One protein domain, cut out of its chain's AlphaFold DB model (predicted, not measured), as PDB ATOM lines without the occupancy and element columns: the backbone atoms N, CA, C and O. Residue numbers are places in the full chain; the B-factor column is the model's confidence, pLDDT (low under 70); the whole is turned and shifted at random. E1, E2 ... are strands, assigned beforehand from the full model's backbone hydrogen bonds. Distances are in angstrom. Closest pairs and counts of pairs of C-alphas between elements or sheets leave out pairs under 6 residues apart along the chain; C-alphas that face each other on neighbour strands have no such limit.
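This is residues 70 to 197 of the 221 residues of an uncharacterized protein of Ignavibacteriaceae bacterium (UniProt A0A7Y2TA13). One long, twisted ribbon of a sheet makes the whole domain: fourteen strands, E1 to E14, stand side by side in the order in which the chain lays them down, each folding back beside the one before. Near the middle of the ribbon, the hairpin of E7 and E8 bends, and its end with residues 126 to 131 turns out of the sheet. The printed part has 128 residues, with no named helix and 81 residues in strands, in the class all strand; the sheet is antiparallel throughout. The shape is a loose rod, with a radius of gyration of the C-alphas of 19.0 A and spans of 62 by 28 by 20 A.

Begin in the sheet at E7, residues 118 to 125, and E8, residues 132 to 139, a hairpin of antiparallel neighbours at 175 degrees between their directions. Look there for N 121 and O 136, 2.8 A apart and within hydrogen-bond range; the C-alphas of Ile 122 and Val 135 face each other at 4.5 A. E7 bends by 85 degrees at residue 122, and E8 by 55 degrees at residue 135. Next to E8 find E9, residues 145 to 150, antiparallel to it at 161 degrees, with N 137 and O 147 2.8 A apart. At one edge, E1, residues 70 to 72, pairs with E2, residues 75 to 79, through N 72 and O 75 at 2.9 A. At the other edge, E14, residues 192 to 196, pairs with E13, residues 184 to 189, through N 187 and O 194 at 2.8 A. E1 and E14 are apart. The fourteen strands form a meander, each the antiparallel neighbour of the one before, and from edge to edge their lines turn by 80 degrees.

Find C-alpha 70 at (32.401, -28.572, 38.872), where E1 begins. After E2 come E3 at residues 84 to 87, E4 at 91 to 96, E5 at 100 to 105 and E6 at 110 to 115. E7 measures 16.3 A from first to last C-alpha; E8 measures 20.3 A, from C-alpha 132 at (7.818, -4.099, 30.576). Past E9, look for E10 at residues 153 to 158, 16.7 A long, E11 at 166 to 171 and E12 at 176 to 181. E14 ends at C-alpha 196, (-6.150, 4.302, 7.305).

The two C-alphas farthest apart, those of Thr 70 and Asp 191, are 62.5 A apart. The printed part has no cut. No link is long; E7 to E8 and E10 to E11 are short, the others tight. The mean pLDDT of the printed part is 87.7; look for values under 70 at residues 97, 128 to 129, 141 to 143 and 160 to 163.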
ATOM      1  N   THR A  70      31.613 -29.722  38.415       88.50
ATOM      2  CA  THR A  70      32.401 -28.572  38.872       88.50
ATOM      3  C   THR A  70      31.656 -27.895  40.014       88.50
ATOM      4  O   THR A  70      30.458 -27.637  39.899       88.50
ATOM      5  N   ILE A  71      32.357 -27.620  41.110       87.81
ATOM      6  CA  ILE A  71      31.864 -26.828  42.239       87.81
ATOM      7  C   ILE A  71      32.938 -25.774  42.498       87.81
ATOM      8  O   ILE A  71      34.047 -26.129  42.895       87.81
ATOM      9  N   ASP A  72      32.631 -24.510  42.213       85.88
ATOM     10  CA  ASP A  72      33.567 -23.387  42.318       85.88
ATOM     11  C   ASP A  72      32.854 -22.172  42.916       85.88
ATOM     12  O   ASP A  72      32.051 -21.523  42.250       85.88
ATOM     13  N   GLY A  73      33.106 -21.901  44.199       88.19
ATOM     14  CA  GLY A  73      32.497 -20.781  44.915       88.19
ATOM     15  C   GLY A  73      30.966 -20.817  44.894       88.19
ATOM     16  O   GLY A  73      30.345 -21.660  45.540       88.19
ATOM     17  N   ASP A  74      30.373 -19.870  44.169       90.38
ATOM     18  CA  ASP A  74      28.932 -19.693  43.972       90.38
ATOM     19  C   ASP A  74      28.370 -20.473  42.772       90.38
ATOM     20  O   ASP A  74      27.184 -20.349  42.470       90.38
ATOM     21  N   LYS A  75      29.190 -21.300  42.109       92.62
ATOM     22  CA  LYS A  75      28.830 -22.042  40.899       92.62
ATOM     23  C   LYS A  75      28.842 -23.556  41.104       92.62
ATOM     24  O   LYS A  75      29.838 -24.142  41.532       92.62
ATOM     25  N   ILE A  76      27.763 -24.214  40.686       94.06
ATOM     26  CA  ILE A  76      27.660 -25.672  40.552       94.06
ATOM     27  C   ILE A  76      27.335 -25.997  39.097       94.06
ATOM     28  O   ILE A  76      26.341 -25.525  38.549       94.06
ATOM     29  N   LYS A  77      28.148 -26.842  38.462       93.00
ATOM     30  CA  LYS A  77      27.948 -27.270  37.076       93.00
ATOM     31  C   LYS A  77      28.046 -28.782  36.948       93.00
ATOM     32  O   LYS A  77      29.046 -29.383  37.334       93.00
ATOM     33  N   LEU A  78      27.027 -29.385  36.349       92.38
ATOM     34  CA  LEU A  78      27.021 -30.768  35.895       92.38
ATOM     35  C   LEU A  78      27.015 -30.761  34.370       92.38
ATOM     36  O   LEU A  78      26.058 -30.287  33.759       92.38
ATOM     37  N   SER A  79      28.064 -31.279  33.744       88.88
ATOM     38  CA  SER A  79      28.188 -31.304  32.287       88.88
ATOM     39  C   SER A  79      28.491 -32.694  31.749       88.88
ATOM     40  O   SER A  79      29.239 -33.475  32.334       88.88
ATOM     41  N   THR A  80      27.908 -32.976  30.593       85.88
ATOM     42  CA  THR A  80      28.282 -34.074  29.702       85.88
ATOM     43  C   THR A  80      28.745 -33.484  28.373       85.88
ATOM     44  O   THR A  80      28.660 -32.273  28.163       85.88
ATOM     45  N   ASP A  81      29.154 -34.334  27.434       80.38
ATOM     46  CA  ASP A  81      29.542 -33.912  26.083       80.38
ATOM     47  C   ASP A  81      28.433 -33.144  25.339       80.38
ATOM     48  O   ASP A  81      28.715 -32.415  24.391       80.38
ATOM     49  N   LYS A  82      27.161 -33.323  25.731       84.25
ATOM     50  CA  LYS A  82      26.000 -32.769  25.015       84.25
ATOM     51  C   LYS A  82      25.047 -31.955  25.874       84.25
ATOM     52  O   LYS A  82      24.137 -31.353  25.316       84.25
ATOM     53  N   SER A  83      25.198 -31.956  27.193       88.38
ATOM     54  CA  SER A  83      24.259 -31.298  28.101       88.38
ATOM     55  C   SER A  83      24.966 -30.644  29.274       88.38
ATOM     56  O   SER A  83      26.061 -31.036  29.672       88.38
ATOM     57  N   THR A  84      24.340 -29.617  29.825       91.12
ATOM     58  CA  THR A  84      24.812 -28.885  30.992       91.12
ATOM     59  C   THR A  84      23.620 -28.526  31.870       91.12
ATOM     60  O   THR A  84      22.591 -28.068  31.376       91.12
ATOM     61  N   LEU A  85      23.781 -28.743  33.171       93.81
ATOM     62  CA  LEU A  85      23.037 -28.079  34.230       93.81
ATOM     63  C   LEU A  85      24.029 -27.170  34.953       93.81
ATOM     64  O   LEU A  85      25.043 -27.644  35.458       93.81
ATOM     65  N   GLU A  86      23.751 -25.879  34.983       93.56
ATOM     66  CA  GLU A  86      24.576 -24.867  35.629       93.56
ATOM     67  C   GLU A  86      23.698 -24.060  36.580       93.56
ATOM     68  O   GLU A  86      22.614 -23.620  36.207       93.56
ATOM     69  N   LEU A  87      24.152 -23.914  37.818       94.38
ATOM     70  CA  LEU A  87      23.582 -23.027  38.817       94.38
ATOM     71  C   LEU A  87      24.691 -22.069  39.237       94.38
ATOM     72  O   LEU A  87      25.767 -22.522  39.630       94.38
ATOM     73  N   ASP A  88      24.432 -20.774  39.158       91.69
ATOM     74  CA  ASP A  88      25.272 -19.737  39.737       91.69
ATOM     75  C   ASP A  88      24.407 -18.741  40.536       91.69
ATOM     76  O   ASP A  88      23.189 -18.908  40.659       91.69
ATOM     77  N   LYS A  89      25.031 -17.726  41.143       90.88
ATOM     78  CA  LYS A  89      24.320 -16.724  41.956       90.88
ATOM     79  C   LYS A  89      23.315 -15.869  41.174       90.88
ATOM     80  O   LYS A  89      22.406 -15.310  41.781       90.88
ATOM     81  N   ASP A  90      23.522 -15.713  39.870       91.69
ATOM     82  CA  ASP A  90      22.784 -14.797  39.009       91.69
ATOM     83  C   ASP A  90      21.754 -15.565  38.163       91.69
ATOM     84  O   ASP A  90      20.725 -14.995  37.803       91.69
ATOM     85  N   LYS A  91      21.984 -16.854  37.871       93.31
ATOM     86  CA  LYS A  91      21.116 -17.659  37.011       93.31
ATOM     87  C   LYS A  91      21.207 -19.176  37.208       93.31
ATOM     88  O   LYS A  91      22.166 -19.732  37.741       93.31
ATOM     89  N   MET A  92      20.212 -19.868  36.659       94.81
ATOM     90  CA  MET A  92      20.211 -21.315  36.444       94.81
ATOM     91  C   MET A  92      19.987 -21.628  34.965       94.81
ATOM     92  O   MET A  92      19.014 -21.163  34.378       94.81
ATOM     93  N   THR A  93      20.831 -22.475  34.378       93.81
ATOM     94  CA  THR A  93      20.738 -22.904  32.977       93.81
ATOM     95  C   THR A  93      20.693 -24.430  32.876       93.81
ATOM     96  O   THR A  93      21.514 -25.131  33.461       93.81
ATOM     97  N   LEU A  94      19.763 -24.962  32.088       94.62
ATOM     98  CA  LEU A  94      19.647 -26.379  31.749       94.62
ATOM     99  C   LEU A  94      19.537 -26.518  30.232       94.62
ATOM    100  O   LEU A  94      18.578 -26.033  29.641       94.62
ATOM    101  N   GLY A  95      20.464 -27.211  29.578       91.25
ATOM    102  CA  GLY A  95      20.375 -27.354  28.127       91.25
ATOM    103  C   GLY A  95      21.525 -28.087  27.467       91.25
ATOM    104  O   GLY A  95      22.480 -28.505  28.117       91.25
ATOM    105  N   ALA A  96      21.425 -28.236  26.152       85.06
ATOM    106  CA  ALA A  96      22.552 -28.598  25.315       85.06
ATOM    107  C   ALA A  96      23.482 -27.396  25.136       85.06
ATOM    108  O   ALA A  96      23.026 -26.254  25.092       85.06
ATOM    109  N   ALA A  97      24.788 -27.651  25.022       63.94
ATOM    110  CA  ALA A  97      25.745 -26.603  24.698       63.94
ATOM    111  C   ALA A  97      25.296 -25.886  23.404       63.94
ATOM    112  O   ALA A  97      25.078 -26.536  22.386       63.94
ATOM    113  N   SER A  98      25.129 -24.563  23.505       70.12
ATOM    114  CA  SER A  98      24.771 -23.554  22.489       70.12
ATOM    115  C   SER A  98      23.304 -23.378  22.067       70.12
ATOM    116  O   SER A  98      22.826 -22.245  22.119       70.12
ATOM    117  N   ASP A  99      22.575 -24.423  21.663       77.50
ATOM    118  CA  ASP A  99      21.381 -24.187  20.820       77.50
ATOM    119  C   ASP A  99      20.032 -24.473  21.481       77.50
ATOM    120  O   ASP A  99      19.016 -23.946  21.035       77.50
ATOM    121  N   VAL A 100      19.972 -25.305  22.518       89.38
ATOM    122  CA  VAL A 100      18.700 -25.670  23.160       89.38
ATOM    123  C   VAL A 100      18.860 -25.564  24.659       89.38
ATOM    124  O   VAL A 100      19.549 -26.393  25.249       89.38
ATOM    125  N   PHE A 101      18.233 -24.571  25.279       92.31
ATOM    126  CA  PHE A 101      18.359 -24.370  26.716       92.31
ATOM    127  C   PHE A 101      17.110 -23.768  27.351       92.31
ATOM    128  O   PHE A 101      16.307 -23.096  26.710       92.31
ATOM    129  N   PHE A 102      16.990 -24.019  28.644       94.25
ATOM    130  CA  PHE A 102      16.159 -23.316  29.598       94.25
ATOM    131  C   PHE A 102      17.091 -22.490  30.486       94.25
ATOM    132  O   PHE A 102      18.084 -23.017  30.984       94.25
ATOM    133  N   GLU A 103      16.792 -21.216  30.685       94.31
ATOM    134  CA  GLU A 103      17.522 -20.321  31.575       94.31
ATOM    135  C   GLU A 103      16.535 -19.580  32.476       94.31
ATOM    136  O   GLU A 103      15.465 -19.167  32.036       94.31
ATOM    137  N   CYS A 104      16.893 -19.426  33.743       94.75
ATOM    138  CA  CYS A 104      16.240 -18.539  34.692       94.75
ATOM    139  C   CYS A 104      17.303 -17.550  35.177       94.75
ATOM    140  O   CYS A 104      18.227 -17.963  35.871       94.75
ATOM    141  N   ASP A 105      17.205 -16.291  34.761       91.94
ATOM    142  CA  ASP A 105      18.067 -15.186  35.180       91.94
ATOM    143  C   ASP A 105      17.382 -14.443  36.334       91.94
ATOM    144  O   ASP A 105      16.369 -13.760  36.159       91.94
ATOM    145  N   TYR A 106      17.945 -14.602  37.531       87.88
ATOM    146  CA  TYR A 106      17.424 -14.036  38.773       87.88
ATOM    147  C   TYR A 106      17.637 -12.528  38.868       87.88
ATOM    148  O   TYR A 106      16.929 -11.854  39.610       87.88
ATOM    149  N   LYS A 107      18.626 -11.991  38.154       83.81
ATOM    150  CA  LYS A 107      18.946 -10.565  38.182       83.81
ATOM    151  C   LYS A 107      18.061  -9.780  37.221       83.81
ATOM    152  O   LYS A 107      17.713  -8.637  37.516       83.81
ATOM    153  N   GLY A 108      17.743 -10.380  36.077       81.31
ATOM    154  CA  GLY A 108      16.838  -9.817  35.077       81.31
ATOM    155  C   GLY A 108      15.353 -10.067  35.355       81.31
ATOM    156  O   GLY A 108      14.523  -9.499  34.653       81.31
ATOM    157  N   ASP A 109      15.009 -10.899  36.346       87.44
ATOM    158  CA  ASP A 109      13.657 -11.453  36.527       87.44
ATOM    159  C   ASP A 109      13.148 -12.135  35.236       87.44
ATOM    160  O   ASP A 109      12.024 -11.890  34.791       87.44
ATOM    161  N   LEU A 110      13.990 -12.956  34.593       92.50
ATOM    162  CA  LEU A 110      13.722 -13.537  33.273       92.50
ATOM    163  C   LEU A 110      13.744 -15.065  33.287       92.50
ATOM    164  O   LEU A 110      14.651 -15.693  33.824       92.50
ATOM    165  N   ILE A 111      12.785 -15.673  32.595       95.06
ATOM    166  CA  ILE A 111      12.797 -17.089  32.226       95.06
ATOM    167  C   ILE A 111      12.850 -17.177  30.706       95.06
ATOM    168  O   ILE A 111      11.977 -16.645  30.021       95.06
ATOM    169  N   VAL A 112      13.848 -17.876  30.175       92.88
ATOM    170  CA  VAL A 112      14.085 -18.039  28.741       92.88
ATOM    171  C   VAL A 112      14.088 -19.520  28.384       92.88
ATOM    172  O   VAL A 112      14.825 -20.318  28.951       92.88
ATOM    173  N   MET A 113      13.296 -19.898  27.389       93.88
ATOM    174  CA  MET A 113      13.376 -21.195  26.721       93.88
ATOM    175  C   MET A 113      13.798 -20.965  25.284       93.88
ATOM    176  O   MET A 113      13.110 -20.259  24.557       93.88
ATOM    177  N   ARG A 114      14.901 -21.567  24.850       90.69
ATOM    178  CA  ARG A 114      15.447 -21.394  23.504       90.69
ATOM    179  C   ARG A 114      15.592 -22.731  22.795       90.69
ATOM    180  O   ARG A 114      16.052 -23.710  23.378       90.69
ATOM    181  N   ASN A 115      15.247 -22.742  21.513       90.00
ATOM    182  CA  ASN A 115      15.568 -23.806  20.573       90.00
ATOM    183  C   ASN A 115      16.036 -23.181  19.251       90.00
ATOM    184  O   ASN A 115      15.244 -22.666  18.459       90.00
ATOM    185  N   LYS A 116      17.349 -23.215  19.029       86.50
ATOM    186  CA  LYS A 116      18.068 -22.543  17.946       86.50
ATOM    187  C   LYS A 116      17.771 -21.044  17.951       86.50
ATOM    188  O   LYS A 116      18.254 -20.317  18.817       86.50
ATOM    189  N   SER A 117      16.961 -20.575  17.015       83.94
ATOM    190  CA  SER A 117      16.568 -19.167  16.914       83.94
ATOM    191  C   SER A 117      15.149 -18.893  17.408       83.94
ATOM    192  O   SER A 117      14.726 -17.746  17.445       83.94
ATOM    193  N   GLN A 118      14.417 -19.934  17.798       88.94
ATOM    194  CA  GLN A 118      13.106 -19.798  18.417       88.94
ATOM    195  C   GLN A 118      13.279 -19.655  19.920       88.94
ATOM    196  O   GLN A 118      14.124 -20.338  20.512       88.94
ATOM    197  N   TYR A 119      12.477 -18.801  20.541       90.62
ATOM    198  CA  TYR A 119      12.552 -18.620  21.978       90.62
ATOM    199  C   TYR A 119      11.236 -18.163  22.598       90.62
ATOM    200  O   TYR A 119      10.416 -17.508  21.960       90.62
ATOM    201  N   VAL A 120      11.052 -18.520  23.864       93.56
ATOM    202  CA  VAL A 120      10.011 -18.008  24.749       93.56
ATOM    203  C   VAL A 120      10.708 -17.266  25.877       93.56
ATOM    204  O   VAL A 120      11.610 -17.824  26.496       93.56
ATOM    205  N   VAL A 121      10.297 -16.033  26.143       92.56
ATOM    206  CA  VAL A 121      10.753 -15.243  27.287       92.56
ATOM    207  C   VAL A 121       9.559 -14.883  28.153       92.56
ATOM    208  O   VAL A 121       8.518 -14.484  27.637       92.56
ATOM    209  N   ILE A 122       9.720 -15.008  29.463       94.56
ATOM    210  CA  ILE A 122       8.777 -14.534  30.474       94.56
ATOM    211  C   ILE A 122       9.557 -13.629  31.421       94.56
ATOM    212  O   ILE A 122      10.580 -14.059  31.946       94.56
ATOM    213  N   GLY A 123       9.082 -12.406  31.643       92.44
ATOM    214  CA  GLY A 123       9.693 -11.466  32.583       92.44
ATOM    215  C   GLY A 123       9.806 -10.057  32.019       92.44
ATOM    216  O   GLY A 123       9.012  -9.666  31.165       92.44
ATOM    217  N   LYS A 124      10.778  -9.283  32.500       87.88
ATOM    218  CA  LYS A 124      10.967  -7.878  32.111       87.88
ATOM    219  C   LYS A 124      11.840  -7.753  30.862       87.88
ATOM    220  O   LYS A 124      13.040  -8.004  30.910       87.88
ATOM    221  N   LEU A 125      11.251  -7.339  29.738       81.00
ATOM    222  CA  LEU A 125      11.979  -7.084  28.487       81.00
ATOM    223  C   LEU A 125      11.937  -5.599  28.114       81.00
ATOM    224  O   LEU A 125      10.908  -4.941  28.258       81.00
ATOM    225  N   GLY A 126      13.045  -5.084  27.581       72.25
ATOM    226  CA  GLY A 126      13.150  -3.725  27.049       72.25
ATOM    227  C   GLY A 126      14.533  -3.113  27.251       72.25
ATOM    228  O   GLY A 126      15.443  -3.742  27.786       72.25
ATOM    229  N   ASP A 127      14.686  -1.861  26.821       71.81
ATOM    230  CA  ASP A 127      15.863  -1.060  27.151       71.81
ATOM    231  C   ASP A 127      15.800  -0.593  28.610       71.81
ATOM    232  O   ASP A 127      14.718  -0.355  29.156       71.81
ATOM    233  N   LYS A 128      16.971  -0.370  29.224       68.69
ATOM    234  CA  LYS A 128      17.076   0.134  30.603       68.69
ATOM    235  C   LYS A 128      16.152   1.335  30.838       68.69
ATOM    236  O   LYS A 128      16.283   2.373  30.189       68.69
ATOM    237  N   GLY A 129      15.248   1.197  31.809       63.12
ATOM    238  CA  GLY A 129      14.275   2.229  32.192       63.12
ATOM    239  C   GLY A 129      12.960   2.223  31.399       63.12
ATOM    240  O   GLY A 129      12.098   3.059  31.669       63.12
ATOM    241  N   LYS A 130      12.789   1.299  30.447       75.69
ATOM    242  CA  LYS A 130      11.543   1.051  29.696       75.69
ATOM    243  C   LYS A 130      11.183  -0.436  29.652       75.69
ATOM    244  O   LYS A 130      10.524  -0.884  28.719       75.69
ATOM    245  N   GLU A 131      11.655  -1.189  30.633       80.38
ATOM    246  CA  GLU A 131      11.335  -2.603  30.768       80.38
ATOM    247  C   GLU A 131       9.840  -2.777  31.057       80.38
ATOM    248  O   GLU A 131       9.270  -2.064  31.886       80.38
ATOM    249  N   GLU A 132       9.214  -3.725  30.366       82.88
ATOM    250  CA  GLU A 132       7.818  -4.099  30.576       82.88
ATOM    251  C   GLU A 132       7.730  -5.591  30.894       82.88
ATOM    252  O   GLU A 132       8.445  -6.408  30.305       82.88
ATOM    253  N   GLU A 133       6.847  -5.944  31.829       89.19
ATOM    254  CA  GLU A 133       6.514  -7.340  32.093       89.19
ATOM    255  C   GLU A 133       5.833  -7.931  30.862       89.19
ATOM    256  O   GLU A 133       4.855  -7.393  30.330       89.19
ATOM    257  N   THR A 134       6.388  -9.032  30.367       90.88
ATOM    258  CA  THR A 134       5.936  -9.619  29.121       90.88
ATOM    259  C   THR A 134       6.094 -11.131  29.085       90.88
ATOM    260  O   THR A 134       6.980 -11.722  29.705       90.88
ATOM    261  N   VAL A 135       5.227 -11.754  28.292       94.50
ATOM    262  CA  VAL A 135       5.450 -13.082  27.731       94.50
ATOM    263  C   VAL A 135       5.660 -12.902  26.236       94.50
ATOM    264  O   VAL A 135       4.753 -12.448  25.541       94.50
ATOM    265  N   ASN A 136       6.840 -13.255  25.738       92.12
ATOM    266  CA  ASN A 136       7.182 -13.145  24.327       92.12
ATOM    267  C   ASN A 136       7.527 -14.518  23.749       92.12
ATOM    268  O   ASN A 136       8.361 -15.230  24.299       92.12
ATOM    269  N   ILE A 137       6.900 -14.884  22.638       93.00
ATOM    270  CA  ILE A 137       7.179 -16.098  21.877       93.00
ATOM    271  C   ILE A 137       7.649 -15.665  20.497       93.00
ATOM    272  O   ILE A 137       6.858 -15.144  19.715       93.00
ATOM    273  N   ASN A 138       8.912 -15.935  20.184       89.38
ATOM    274  CA  ASN A 138       9.512 -15.614  18.898       89.38
ATOM    275  C   ASN A 138       9.862 -16.874  18.111       89.38
ATOM    276  O   ASN A 138      10.425 -17.844  18.628       89.38
ATOM    277  N   GLY A 139       9.522 -16.848  16.827       83.69
ATOM    278  CA  GLY A 139       9.723 -17.930  15.882       83.69
ATOM    279  C   GLY A 139      10.557 -17.498  14.679       83.69
ATOM    280  O   GLY A 139      10.318 -16.450  14.087       83.69
ATOM    281  N   GLY A 140      11.475 -18.369  14.254       71.44
ATOM    282  CA  GLY A 140      12.281 -18.194  13.039       71.44
ATOM    283  C   GLY A 140      13.758 -17.944  13.327       71.44
ATOM    284  O   GLY A 140      14.125 -17.631  14.451       71.44
ATOM    285  N   SER A 141      14.611 -18.118  12.311       64.88
ATOM    286  CA  SER A 141      16.064 -17.868  12.386       64.88
ATOM    287  C   SER A 141      16.422 -16.421  12.738       64.88
ATOM    288  O   SER A 141      17.512 -16.155  13.233       64.88
ATOM    289  N   ASP A 142      15.489 -15.520  12.466       67.88
ATOM    290  CA  ASP A 142      15.611 -14.069  12.443       67.88
ATOM    291  C   ASP A 142      14.740 -13.368  13.495       67.88
ATOM    292  O   ASP A 142      14.749 -12.146  13.562       67.88
ATOM    293  N   GLY A 143      13.993 -14.121  14.315       64.06
ATOM    294  CA  GLY A 143      13.116 -13.555  15.344       64.06
ATOM    295  C   GLY A 143      11.920 -12.774  14.795       64.06
ATOM    296  O   GLY A 143      11.246 -12.103  15.563       64.06
ATOM    297  N   LYS A 144      11.636 -12.869  13.491       79.88
ATOM    298  CA  LYS A 144      10.652 -11.998  12.844       79.88
ATOM    299  C   LYS A 144       9.218 -12.338  13.203       79.88
ATOM    300  O   LYS A 144       8.381 -11.452  13.190       79.88
ATOM    301  N   LYS A 145       8.889 -13.599  13.496       89.06
ATOM    302  CA  LYS A 145       7.520 -13.973  13.889       89.06
ATOM    303  C   LYS A 145       7.398 -13.880  15.394       89.06
ATOM    304  O   LYS A 145       8.172 -14.540  16.081       89.06
ATOM    305  N   PHE A 146       6.396 -13.169  15.888       90.88
ATOM    306  CA  PHE A 146       6.240 -12.941  17.317       90.88
ATOM    307  C   PHE A 146       4.796 -13.120  17.788       90.88
ATOM    308  O   PHE A 146       3.836 -12.910  17.043       90.88
ATOM    309  N   LEU A 147       4.660 -13.484  19.060       93.75
ATOM    310  CA  LEU A 147       3.468 -13.329  19.883       93.75
ATOM    311  C   LEU A 147       3.922 -12.732  21.213       93.75
ATOM    312  O   LEU A 147       4.664 -13.361  21.960       93.75
ATOM    313  N   THR A 148       3.455 -11.532  21.513       92.31
ATOM    314  CA  THR A 148       3.838 -10.767  22.694       92.31
ATOM    315  C   THR A 148       2.598 -10.436  23.509       92.31
ATOM    316  O   THR A 148       1.614  -9.911  22.988       92.31
ATOM    317  N   LEU A 149       2.646 -10.746  24.798       94.25
ATOM    318  CA  LEU A 149       1.652 -10.363  25.790       94.25
ATOM    319  C   LEU A 149       2.314  -9.368  26.739       94.25
ATOM    320  O   LEU A 149       3.410  -9.625  27.233       94.25
ATOM    321  N   GLN A 150       1.652  -8.245  26.976       91.69
ATOM    322  CA  GLN A 150       2.076  -7.156  27.856       91.69
ATOM    323  C   GLN A 150       0.855  -6.647  28.628       91.69
ATOM    324  O   GLN A 150      -0.285  -6.815  28.187       91.69
ATOM    325  N   ASP A 151       1.080  -5.900  29.705       88.38
ATOM    326  CA  ASP A 151       0.005  -5.229  30.455       88.38
ATOM    327  C   ASP A 151      -0.885  -4.340  29.574       88.38
ATOM    328  O   ASP A 151      -2.072  -4.135  29.833       88.38
ATOM    329  N   LYS A 152      -0.305  -3.787  28.506       88.81
ATOM    330  CA  LYS A 152      -0.995  -2.883  27.581       88.81
ATOM    331  C   LYS A 152      -1.773  -3.611  26.495       88.81
ATOM    332  O   LYS A 152      -2.554  -2.950  25.800       88.81
ATOM    333  N   GLY A 153      -1.575  -4.916  26.313       93.25
ATOM    334  CA  GLY A 153      -2.161  -5.620  25.186       93.25
ATOM    335  C   GLY A 153      -1.510  -6.933  24.788       93.25
ATOM    336  O   GLY A 153      -0.546  -7.408  25.375       93.25
ATOM    337  N   ILE A 154      -2.063  -7.502  23.725       95.31
ATOM    338  CA  ILE A 154      -1.543  -8.693  23.056       95.31
ATOM    339  C   ILE A 154      -1.255  -8.301  21.617       95.31
ATOM    340  O   ILE A 154      -2.077  -7.633  20.992       95.31
ATOM    341  N   ALA A 155      -0.125  -8.731  21.079       92.81
ATOM    342  CA  ALA A 155       0.191  -8.573  19.673       92.81
ATOM    343  C   ALA A 155       0.768  -9.868  19.107       92.81
ATOM    344  O   ALA A 155       1.536 -10.553  19.770       92.81
ATOM    345  N   LEU A 156       0.422 -10.184  17.866       94.75
ATOM    346  CA  LEU A 156       1.090 -11.201  17.070       94.75
ATOM    347  C   LEU A 156       1.398 -10.641  15.694       94.75
ATOM    348  O   LEU A 156       0.616  -9.865  15.142       94.75
ATOM    349  N   GLY A 157       2.525 -11.035  15.128       91.88
ATOM    350  CA  GLY A 157       2.934 -10.462  13.863       91.88
ATOM    351  C   GLY A 157       4.184 -11.069  13.271       91.88
ATOM    352  O   GLY A 157       4.727 -12.063  13.760       91.88
ATOM    353  N   VAL A 158       4.591 -10.455  12.169       89.00
ATOM    354  CA  VAL A 158       5.829 -10.719  11.457       89.00
ATOM    355  C   VAL A 158       6.517  -9.382  11.192       89.00
ATOM    356  O   VAL A 158       5.958  -8.538  10.489       89.00
ATOM    357  N   GLU A 159       7.702  -9.194  11.760       79.12
ATOM    358  CA  GLU A 159       8.584  -8.059  11.491       79.12
ATOM    359  C   GLU A 159       9.282  -8.205  10.130       79.12
ATOM    360  O   GLU A 159       9.511  -9.316   9.640       79.12
ATOM    361  N   ASP A 160       9.657  -7.071   9.536       67.06
ATOM    362  CA  ASP A 160      10.583  -6.978   8.400       67.06
ATOM    363  C   ASP A 160      10.104  -7.713   7.128       67.06
ATOM    364  O   ASP A 160      10.846  -8.418   6.432       67.06
ATOM    365  N   ILE A 161       8.820  -7.533   6.807       64.25
ATOM    366  CA  ILE A 161       8.303  -7.749   5.452       64.25
ATOM    367  C   ILE A 161       8.757  -6.553   4.601       64.25
ATOM    368  O   ILE A 161       8.809  -5.429   5.094       64.25
ATOM    369  N   LYS A 162       9.061  -6.766   3.312       65.12
ATOM    370  CA  LYS A 162       9.489  -5.701   2.374       65.12
ATOM    371  C   LYS A 162       8.591  -4.451   2.388       65.12
ATOM    372  O   LYS A 162       9.071  -3.367   2.080       65.12
ATOM    373  N   ASP A 163       7.328  -4.614   2.776       64.50
ATOM    374  CA  ASP A 163       6.290  -3.582   2.801       64.50
ATOM    375  C   ASP A 163       5.956  -3.075   4.228       64.50
ATOM    376  O   ASP A 163       4.994  -2.326   4.427       64.50
ATOM    377  N   GLY A 164       6.781  -3.432   5.221       74.06
ATOM    378  CA  GLY A 164       6.630  -3.101   6.640       74.06
ATOM    379  C   GLY A 164       5.960  -4.209   7.458       74.06
ATOM    380  O   GLY A 164       5.400  -5.155   6.916       74.06
ATOM    381  N   ASP A 165       6.021  -4.100   8.782       82.81
ATOM    382  CA  ASP A 165       5.570  -5.167   9.682       82.81
ATOM    383  C   ASP A 165       4.081  -5.491   9.499       82.81
ATOM    384  O   ASP A 165       3.247  -4.590   9.345       82.81
ATOM    385  N   LEU A 166       3.745  -6.782   9.540       89.44
ATOM    386  CA  LEU A 166       2.365  -7.258   9.625       89.44
ATOM    387  C   LEU A 166       2.058  -7.589  11.079       89.44
ATOM    388  O   LEU A 166       2.679  -8.478  11.654       89.44
ATOM    389  N   GLN A 167       1.064  -6.929  11.661       92.56
ATOM    390  CA  GLN A 167       0.713  -7.105  13.064       92.56
ATOM    391  C   GLN A 167      -0.801  -7.158  13.248       92.56
ATOM    392  O   GLN A 167      -1.547  -6.377  12.662       92.56
ATOM    393  N   PHE A 168      -1.257  -8.046  14.117       95.56
ATOM    394  CA  PHE A 168      -2.585  -8.012  14.711       95.56
ATOM    395  C   PHE A 168      -2.432  -7.842  16.217       95.56
ATOM    396  O   PHE A 168      -1.559  -8.461  16.827       95.56
ATOM    397  N   GLY A 169      -3.289  -7.041  16.841       96.12
ATOM    398  CA  GLY A 169      -3.221  -6.870  18.280       96.12
ATOM    399  C   GLY A 169      -4.488  -6.352  18.931       96.12
ATOM    400  O   GLY A 169      -5.419  -5.862  18.294       96.12
ATOM    401  N   ILE A 170      -4.494  -6.470  20.250       96.00
ATOM    402  CA  ILE A 170      -5.493  -5.933  21.160       96.00
ATOM    403  C   ILE A 170      -4.753  -4.958  22.062       96.00
ATOM    404  O   ILE A 170      -3.846  -5.360  22.782       96.00
ATOM    405  N   SER A 171      -5.147  -3.691  22.054       93.44
ATOM    406  CA  SER A 171      -4.692  -2.722  23.046       93.44
ATOM    407  C   SER A 171      -5.725  -2.619  24.159       93.44
ATOM    408  O   SER A 171      -6.843  -2.146  23.943       93.44
ATOM    409  N   LEU A 172      -5.333  -3.023  25.364       91.19
ATOM    410  CA  LEU A 172      -6.140  -2.871  26.573       91.19
ATOM    411  C   LEU A 172      -6.242  -1.400  26.986       91.19
ATOM    412  O   LEU A 172      -7.284  -0.969  27.470       91.19
ATOM    413  N   LYS A 173      -5.202  -0.598  26.711       88.56
ATOM    414  CA  LYS A 173      -5.180   0.838  27.029       88.56
ATOM    415  C   LYS A 173      -6.254   1.629  26.277       88.56
ATOM    416  O   LYS A 173      -6.896   2.493  26.866       88.56
ATOM    417  N   SER A 174      -6.428   1.371  24.980       89.06
ATOM    418  CA  SER A 174      -7.453   2.035  24.159       89.06
ATOM    419  C   SER A 174      -8.731   1.213  23.984       89.06
ATOM    420  O   SER A 174      -9.662   1.697  23.341       89.06
ATOM    421  N   GLY A 175      -8.785  -0.012  24.519       91.75
ATOM    422  CA  GLY A 175      -9.900  -0.937  24.311       91.75
ATOM    423  C   GLY A 175     -10.146  -1.218  22.828       91.75
ATOM    424  O   GLY A 175     -11.292  -1.197  22.379       91.75
ATOM    425  N   SER A 176      -9.073  -1.387  22.050       94.38
ATOM    426  CA  SER A 176      -9.151  -1.498  20.591       94.38
ATOM    427  C   SER A 176      -8.483  -2.753  20.057       94.38
ATOM    428  O   SER A 176      -7.396  -3.114  20.498       94.38
ATOM    429  N   ILE A 177      -9.090  -3.349  19.038       96.94
ATOM    430  CA  ILE A 177      -8.508  -4.421  18.228       96.94
ATOM    431  C   ILE A 177      -7.978  -3.782  16.949       96.94
ATOM    432  O   ILE A 177      -8.651  -2.928  16.372       96.94
ATOM    433  N   PHE A 178      -6.790  -4.161  16.496       95.31
ATOM    434  CA  PHE A 178      -6.199  -3.599  15.291       95.31
ATOM    435  C   PHE A 178      -5.470  -4.641  14.450       95.31
ATOM    436  O   PHE A 178      -4.986  -5.655  14.946       95.31
ATOM    437  N   MET A 179      -5.379  -4.337  13.163       95.25
ATOM    438  CA  MET A 179      -4.518  -4.983  12.192       95.25
ATOM    439  C   MET A 179      -3.720  -3.896  11.478       95.25
ATOM    440  O   MET A 179      -4.283  -2.892  11.037       95.25
ATOM    441  N   MET A 180      -2.415  -4.093  11.375       92.12
ATOM    442  CA  MET A 180      -1.480  -3.193  10.722       92.12
ATOM    443  C   MET A 180      -0.654  -3.943   9.689       92.12
ATOM    444  O   MET A 180      -0.253  -5.079   9.922       92.12
ATOM    445  N   HIS A 181      -0.392  -3.283   8.566       90.31
ATOM    446  CA  HIS A 181       0.599  -3.715   7.587       90.31
ATOM    447  C   HIS A 181       1.355  -2.478   7.097       90.31
ATOM    448  O   HIS A 181       0.778  -1.617   6.417       90.31
ATOM    449  N   GLY A 182       2.609  -2.344   7.527       86.81
ATOM    450  CA  GLY A 182       3.394  -1.128   7.333       86.81
ATOM    451  C   GLY A 182       2.680   0.096   7.913       86.81
ATOM    452  O   GLY A 182       2.440   0.191   9.116       86.81
ATOM    453  N   LYS A 183       2.309   1.051   7.054       87.69
ATOM    454  CA  LYS A 183       1.605   2.287   7.456       87.69
ATOM    455  C   LYS A 183       0.078   2.202   7.335       87.69
ATOM    456  O   LYS A 183      -0.611   3.184   7.623       87.69
ATOM    457  N   ASN A 184      -0.453   1.055   6.911       91.06
ATOM    458  CA  ASN A 184      -1.887   0.816   6.802       91.06
ATOM    459  C   ASN A 184      -2.422   0.243   8.123       91.06
ATOM    460  O   ASN A 184      -1.773  -0.595   8.746       91.06
ATOM    461  N   LEU A 185      -3.610   0.684   8.538       93.56
ATOM    462  CA  LEU A 185      -4.248   0.321   9.803       93.56
ATOM    463  C   LEU A 185      -5.746   0.099   9.595       93.56
ATOM    464  O   LEU A 185      -6.450   0.986   9.109       93.56
ATOM    465  N   ILE A 186      -6.244  -1.030  10.088       95.25
ATOM    466  CA  ILE A 186      -7.665  -1.253  10.358       95.25
ATOM    467  C   ILE A 186      -7.806  -1.441  11.866       95.25
ATOM    468  O   ILE A 186      -7.176  -2.318  12.444       95.25
ATOM    469  N   GLY A 187      -8.611  -0.608  12.515       95.12
ATOM    470  CA  GLY A 187      -8.809  -0.637  13.960       95.12
ATOM    471  C   GLY A 187     -10.280  -0.565  14.332       95.12
ATOM    472  O   GLY A 187     -11.026   0.238  13.777       95.12
ATOM    473  N   LEU A 188     -10.686  -1.373  15.301       96.12
ATOM    474  CA  LEU A 188     -11.992  -1.334  15.936       96.12
ATOM    475  C   LEU A 188     -11.800  -0.861  17.372       96.12
ATOM    476  O   LEU A 188     -11.016  -1.446  18.115       96.12
ATOM    477  N   ASN A 189     -12.519   0.177  17.776       92.44
ATOM    478  CA  ASN A 189     -12.719   0.510  19.181       92.44
ATOM    479  C   ASN A 189     -14.226   0.500  19.486       92.44
ATOM    480  O   ASN A 189     -15.043   0.309  18.585       92.44
ATOM    481  N   LYS A 190     -14.594   0.722  20.751       87.69
ATOM    482  CA  LYS A 190     -15.991   0.689  21.215       87.69
ATOM    483  C   LYS A 190     -16.967   1.505  20.350       87.69
ATOM    484  O   LYS A 190     -18.089   1.061  20.137       87.69
ATOM    485  N   ASP A 191     -16.540   2.663  19.850       88.25
ATOM    486  CA  ASP A 191     -17.429   3.657  19.234       88.25
ATOM    487  C   ASP A 191     -17.144   3.896  17.739       88.25
ATOM    488  O   ASP A 191     -17.850   4.658  17.075       88.25
ATOM    489  N   LYS A 192     -16.079   3.300  17.193       89.06
ATOM    490  CA  LYS A 192     -15.536   3.649  15.879       89.06
ATOM    491  C   LYS A 192     -14.743   2.504  15.252       89.06
ATOM    492  O   LYS A 192     -13.859   1.909  15.863       89.06
ATOM    493  N   ILE A 193     -14.958   2.329  13.950       92.38
ATOM    494  CA  ILE A 193     -14.035   1.625  13.057       92.38
ATOM    495  C   ILE A 193     -13.161   2.671  12.351       92.38
ATOM    496  O   ILE A 193     -13.654   3.678  11.840       92.38
ATOM    497  N   THR A 194     -11.849   2.465  12.361       92.06
ATOM    498  CA  THR A 194     -10.859   3.313  11.692       92.06
ATOM    499  C   THR A 194     -10.171   2.502  10.606       92.06
ATOM    500  O   THR A 194      -9.572   1.478  10.906       92.06
ATOM    501  N   ILE A 195     -10.212   2.990   9.369       93.31
ATOM    502  CA  ILE A 195      -9.404   2.479   8.258       93.31
ATOM    503  C   ILE A 195      -8.483   3.624   7.828       93.31
ATOM    504  O   ILE A 195      -8.956   4.730   7.563       93.31
ATOM    505  N   ARG A 196      -7.171   3.388   7.831       91.19
ATOM    506  CA  ARG A 196      -6.150   4.302   7.305       91.19
ATOM    507  C   ARG A 196      -5.292   3.523   6.325       91.19
ATOM    508  O   ARG A 196      -4.752   2.485   6.694       91.19
ATOM    509  N   ALA A 197      -5.145   4.039   5.115       90.56
ATOM    510  CA  ALA A 197      -4.265   3.474   4.108       90.56
ATOM    511  C   ALA A 197      -3.412   4.585   3.492       90.56
ATOM    512  O   ALA A 197      -3.859   5.730   3.410       90.56
TER     513      ALA A 197